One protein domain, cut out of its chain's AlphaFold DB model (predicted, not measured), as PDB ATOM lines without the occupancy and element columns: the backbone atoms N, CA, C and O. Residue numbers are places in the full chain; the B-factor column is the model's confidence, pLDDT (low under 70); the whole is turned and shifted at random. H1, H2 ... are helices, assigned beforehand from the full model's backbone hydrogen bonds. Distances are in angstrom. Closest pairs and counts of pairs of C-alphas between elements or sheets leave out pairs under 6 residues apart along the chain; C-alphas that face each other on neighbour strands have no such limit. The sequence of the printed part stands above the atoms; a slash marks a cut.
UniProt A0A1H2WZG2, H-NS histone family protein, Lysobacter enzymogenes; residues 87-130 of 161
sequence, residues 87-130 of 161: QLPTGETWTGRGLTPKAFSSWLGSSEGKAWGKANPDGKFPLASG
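AT A GLANCE: This is residues 87 to 130 of the 161 residues of the protein "H-NS histone family protein" of Lysobacter enzymogenes (UniProt A0A1H2WZG2). This is a small rounded body with little regular structure: two short helices, H1 then H2, make a corner, and unnamed stretches before and after them form the rest. The last residues turn back toward the first, and residues 118 to 123 stick out. The printed part has 44 residues, 17 of them in the two named helices, with no named strand; its class is all helix. It is compact, with a radius of gyration of the C-alphas of 9.9 A, and spans 25 by 22 by 17 A.

HOW THE PARTS SIT: Read past residues 87 to 101, which hold no named element, to H1, residues 102 to 109. A tight link of 1 residue leads to H2, residues 111 to 119. The two are close but not clearly touching; their closest C-alphas, of Trp 107 and Gly 113, are 5.3 A apart. They run the same way at a steep tilt of 68 degrees, only just short of about perpendicular. In both helices every O i to N i+4 pair is within hydrogen-bond range.

IN THESE COORDINATES: Find C-alpha 102 at (206.494, 315.046, 210.515); from there H1 runs 10.8 A to C-alpha 109. H2 runs 12.4 A, ending at C-alpha 119 at (189.956, 300.215, 208.892).

THE WHOLE: The C-alphas of Gly 98 and Ala 119 are the farthest apart, 25.8 A. The printed part has no cut. Look for pLDDT under 70 at residues 97, 122 to 123 and 128 to 130.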
ATOM      1  N   GLN A  87     193.401 315.427 206.952       79.69
ATOM      2  CA  GLN A  87     193.348 316.033 208.281       79.69
ATOM      3  C   GLN A  87     193.491 314.936 209.321       79.69
ATOM      4  O   GLN A  87     192.716 313.984 209.312       79.69
ATOM      5  N   LEU A  88     194.481 315.065 210.193       78.44
ATOM      6  CA  LEU A  88     194.644 314.166 211.326       78.44
ATOM      7  C   LEU A  88     193.627 314.508 212.426       78.44
ATOM      8  O   LEU A  88     193.234 315.672 212.544       78.44
ATOM      9  N   PRO A  89     193.256 313.538 213.282       70.06
ATOM     10  CA  PRO A  89     192.448 313.791 214.481       70.06
ATOM     11  C   PRO A  89     193.062 314.840 215.421       70.06
ATOM     12  O   PRO A  89     192.351 315.504 216.163       70.06
ATOM     13  N   THR A  90     194.378 315.047 215.335       71.75
ATOM     14  CA  THR A  90     195.130 316.081 216.059       71.75
ATOM     15  C   THR A  90     194.929 317.502 215.512       71.75
ATOM     16  O   THR A  90     195.522 318.446 216.026       71.75
ATOM     17  N   GLY A  91     194.126 317.679 214.457       70.81
ATOM     18  CA  GLY A  91     193.815 318.978 213.849       70.81
ATOM     19  C   GLY A  91     194.779 319.418 212.745       70.81
ATOM     20  O   GLY A  91     194.496 320.379 212.029       70.81
ATOM     21  N   GLU A  92     195.887 318.706 212.539       77.31
ATOM     22  CA  GLU A  92     196.839 319.036 211.479       77.31
ATOM     23  C   GLU A  92     196.317 318.674 210.088       77.31
ATOM     24  O   GLU A  92     195.818 317.572 209.852       77.31
ATOM     25  N   THR A  93     196.484 319.593 209.135       82.81
ATOM     26  CA  THR A  93     195.991 319.437 207.767       82.81
ATOM     27  C   THR A  93     197.132 319.399 206.751       82.81
ATOM     28  O   THR A  93     198.102 320.149 206.835       82.81
ATOM     29  N   TRP A  94     197.027 318.520 205.752       80.50
ATOM     30  CA  TRP A  94     198.011 318.397 204.679       80.50
ATOM     31  C   TRP A  94     197.335 318.297 203.316       80.50
ATOM     32  O   TRP A  94     196.402 317.528 203.087       80.50
ATOM     33  N   THR A  95     197.829 319.074 202.357       75.62
ATOM     34  CA  THR A  95     197.292 319.133 200.988       75.62
ATOM     35  C   THR A  95     197.636 317.894 200.152       75.62
ATOM     36  O   THR A  95     197.132 317.741 199.039       75.62
ATOM     37  N   GLY A  96     198.490 316.997 200.663       74.19
ATOM     38  CA  GLY A  96     198.998 315.841 199.921       74.19
ATOM     39  C   GLY A  96     199.994 316.214 198.817       74.19
ATOM     40  O   GLY A  96     200.246 315.409 197.921       74.19
ATOM     41  N   ARG A  97     200.527 317.444 198.844       67.00
ATOM     42  CA  ARG A  97     201.582 317.934 197.948       67.00
ATOM     43  C   ARG A  97     202.853 318.221 198.743       67.00
ATOM     44  O   ARG A  97     202.787 318.682 199.880       67.00
ATOM     45  N   GLY A  98     204.003 318.006 198.105       75.38
ATOM     46  CA  GLY A  98     205.313 318.211 198.722       75.38
ATOM     47  C   GLY A  98     205.684 317.109 199.716       75.38
ATOM     48  O   GLY A  98     205.131 316.011 199.676       75.38
ATOM     49  N   LEU A  99     206.656 317.403 200.577       77.25
ATOM     50  CA  LEU A  99     207.107 316.492 201.624       77.25
ATOM     51  C   LEU A  99     205.997 316.273 202.664       77.25
ATOM     52  O   LEU A  99     205.315 317.220 203.055       77.25
ATOM     53  N   THR A 100     205.835 315.031 203.118       79.81
ATOM     54  CA  THR A 100     204.907 314.684 204.201       79.81
ATOM     55  C   THR A 100     205.339 315.365 205.508       79.81
ATOM     56  O   THR A 100     206.495 315.194 205.906       79.81
ATOM     57  N   PRO A 101     204.453 316.103 206.205       83.12
ATOM     58  CA  PRO A 101     204.770 316.699 207.499       83.12
ATOM     59  C   PRO A 101     205.134 315.637 208.541       83.12
ATOM     60  O   PRO A 101     204.614 314.517 208.516       83.12
ATOM     61  N   LYS A 102     206.009 315.987 209.491       84.44
ATOM     62  CA  LYS A 102     206.494 315.046 210.515       84.44
ATOM     63  C   LYS A 102     205.353 314.462 211.352       84.44
ATOM     64  O   LYS A 102     205.386 313.273 211.636       84.44
ATOM     65  N   ALA A 103     204.320 315.245 211.650       82.88
ATOM     66  CA  ALA A 103     203.161 314.771 212.400       82.88
ATOM     67  C   ALA A 103     202.368 313.671 211.684       82.88
ATOM     68  O   ALA A 103     201.915 312.736 212.330       82.88
ATOM     69  N   PHE A 104     202.260 313.722 210.351       80.94
ATOM     70  CA  PHE A 104     201.627 312.660 209.561       80.94
ATOM     71  C   PHE A 104     202.433 311.361 209.637       80.94
ATOM     72  O   PHE A 104     201.867 310.280 209.793       80.94
ATOM     73  N   SER A 105     203.762 311.459 209.588       81.56
ATOM     74  CA  SER A 105     204.644 310.304 209.787       81.56
ATOM     75  C   SER A 105     204.568 309.759 211.217       81.56
ATOM     76  O   SER A 105     204.498 308.546 211.396       81.56
ATOM     77  N   SER A 106     204.526 310.634 212.226       83.69
ATOM     78  CA  SER A 106     204.367 310.245 213.631       83.69
ATOM     79  C   SER A 106     203.017 309.578 213.893       83.69
ATOM     80  O   SER A 106     202.973 308.540 214.542       83.69
ATOM     81  N   TRP A 107     201.931 310.107 213.328       82.50
ATOM     82  CA  TRP A 107     200.589 309.553 213.493       82.50
ATOM     83  C   TRP A 107     200.451 308.152 212.888       82.50
ATOM     84  O   TRP A 107     199.846 307.288 213.514       82.50
ATOM     85  N   LEU A 108     201.078 307.875 211.735       80.56
ATOM     86  CA  LEU A 108     201.155 306.509 211.190       80.56
ATOM     87  C   LEU A 108     201.858 305.525 212.138       80.56
ATOM     88  O   LEU A 108     201.562 304.330 212.112       80.56
ATOM     89  N   GLY A 109     202.798 306.014 212.949       79.88
ATOM     90  CA  GLY A 109     203.466 305.231 213.987       79.88
ATOM     91  C   GLY A 109     202.600 304.993 215.229       79.88
ATOM     92  O   GLY A 109     202.781 303.971 215.899       79.88
ATOM     93  N   SER A 110     201.651 305.892 215.509       80.25
ATOM     94  CA  SER A 110     200.735 305.824 216.651       80.25
ATOM     95  C   SER A 110     199.701 304.696 216.525       80.25
ATOM     96  O   SER A 110     199.416 304.187 215.438       80.25
ATOM     97  N   SER A 111     199.109 304.307 217.659       78.69
ATOM     98  CA  SER A 111     198.017 303.320 217.729       78.69
ATOM     99  C   SER A 111     196.840 303.696 216.823       78.69
ATOM    100  O   SER A 111     196.312 302.840 216.117       78.69
ATOM    101  N   GLU A 112     196.496 304.983 216.774       75.94
ATOM    102  CA  GLU A 112     195.437 305.525 215.921       75.94
ATOM    103  C   GLU A 112     195.724 305.367 214.424       75.94
ATOM    104  O   GLU A 112     194.852 304.915 213.685       75.94
ATOM    105  N   GLY A 113     196.942 305.670 213.961       75.56
ATOM    106  CA  GLY A 113     197.297 305.514 212.548       75.56
ATOM    107  C   GLY A 113     197.302 304.058 212.097       75.56
ATOM    108  O   GLY A 113     196.865 303.743 210.989       75.56
ATOM    109  N   LYS A 114     197.706 303.145 212.986       78.00
ATOM    110  CA  LYS A 114     197.617 301.698 212.746       78.00
ATOM    111  C   LYS A 114     196.167 301.208 212.731       78.00
ATOM    112  O   LYS A 114     195.815 300.418 211.858       78.00
ATOM    113  N   ALA A 115     195.325 301.667 213.660       80.38
ATOM    114  CA  ALA A 115     193.900 301.331 213.692       80.38
ATOM    115  C   ALA A 115     193.178 301.841 212.438       80.38
ATOM    116  O   ALA A 115     192.405 301.117 211.815       80.38
ATOM    117  N   TRP A 116     193.510 303.055 212.006       77.12
ATOM    118  CA  TRP A 116     192.953 303.642 210.801       77.12
ATOM    119  C   TRP A 116     193.405 302.913 209.533       77.12
ATOM    120  O   TRP A 116     192.570 302.662 208.671       77.12
ATOM    121  N   GLY A 117     194.677 302.506 209.432       77.38
ATOM    122  CA  GLY A 117     195.174 301.710 208.303       77.38
ATOM    123  C   GLY A 117     194.533 300.321 208.209       77.38
ATOM    124  O   GLY A 117     194.317 299.820 207.110       77.38
ATOM    125  N   LYS A 118     194.158 299.719 209.349       73.88
ATOM    126  CA  LYS A 118     193.350 298.487 209.377       73.88
ATOM    127  C   LYS A 118     191.918 298.726 208.893       73.88
ATOM    128  O   LYS A 118     191.378 297.897 208.171       73.88
ATOM    129  N   ALA A 119     191.316 299.848 209.285       74.50
ATOM    130  CA  ALA A 119     189.956 300.215 208.892       74.50
ATOM    131  C   ALA A 119     189.858 300.748 207.448       74.50
ATOM    132  O   ALA A 119     188.793 300.689 206.844       74.50
ATOM    133  N   ASN A 120     190.954 301.273 206.891       72.88
ATOM    134  CA  ASN A 120     191.008 301.909 205.575       72.88
ATOM    135  C   ASN A 120     192.225 301.396 204.782       72.88
ATOM    136  O   ASN A 120     193.208 302.125 204.639       72.88
ATOM    137  N   PRO A 121     192.172 300.169 204.233       71.25
ATOM    138  CA  PRO A 121     193.287 299.587 203.480       71.25
ATOM    139  C   PRO A 121     193.607 300.340 202.175       71.25
ATOM    140  O   PRO A 121     194.737 300.298 201.694       71.25
ATOM    141  N   ASP A 122     192.635 301.078 201.628       68.19
ATOM    142  CA  ASP A 122     192.777 301.832 200.373       68.19
ATOM    143  C   ASP A 122     193.291 303.272 200.566       68.19
ATOM    144  O   ASP A 122     193.544 303.998 199.597       68.19
ATOM    145  N   GLY A 123     193.439 303.720 201.817       67.94
ATOM    146  CA  GLY A 123     193.875 305.067 202.158       67.94
ATOM    147  C   GLY A 123     195.111 305.053 203.053       67.94
ATOM    148  O   GLY A 123     195.364 304.093 203.761       67.94
ATOM    149  N   LYS A 124     195.897 306.141 203.038       70.94
ATOM    150  CA  LYS A 124     197.052 306.316 203.943       70.94
ATOM    151  C   LYS A 124     196.797 307.307 205.084       70.94
ATOM    152  O   LYS A 124     197.440 307.199 206.119       70.94
ATOM    153  N   PHE A 125     195.870 308.251 204.908       77.69
ATOM    154  CA  PHE A 125     195.524 309.243 205.925       77.69
ATOM    155  C   PHE A 125     194.036 309.615 205.884       77.69
ATOM    156  O   PHE A 125     193.450 309.592 204.794       77.69
ATOM    157  N   PRO A 126     193.452 310.017 207.028       76.62
ATOM    158  CA  PRO A 126     192.087 310.527 207.103       76.62
ATOM    159  C   PRO A 126     191.904 311.783 206.239       76.62
ATOM    160  O   PRO A 126     192.798 312.626 206.130       76.62
ATOM    161  N   LEU A 127     190.751 311.879 205.570       71.75
ATOM    162  CA  LEU A 127     190.393 313.002 204.700       71.75
ATOM    163  C   LEU A 127     189.972 314.213 205.540       71.75
ATOM    164  O   LEU A 127     189.324 314.057 206.569       71.75
ATOM    165  N   ALA A 128     190.326 315.416 205.087       68.19
ATOM    166  CA  ALA A 128     189.885 316.650 205.736       68.19
ATOM    167  C   ALA A 128     188.365 316.834 205.631       68.19
ATOM    168  O   ALA A 128     187.772 316.436 204.623       68.19
ATOM    169  N   SER A 129     187.756 317.473 206.639       52.50
ATOM    170  CA  SER A 129     186.303 317.660 206.845       52.50
ATOM    171  C   SER A 129     185.565 318.517 205.792       52.50
ATOM    172  O   SER A 129     184.533 319.120 206.068       52.50
ATOM    173  N   GLY A 130     186.055 318.536 204.552       53.69
ATOM    174  CA  GLY A 130     185.410 319.133 203.380       53.69
ATOM    175  C   GLY A 130     185.642 318.362 202.072       53.69
ATOM    176  O   GLY A 130     185.215 318.821 201.015       53.69
TER     177      GLY A 130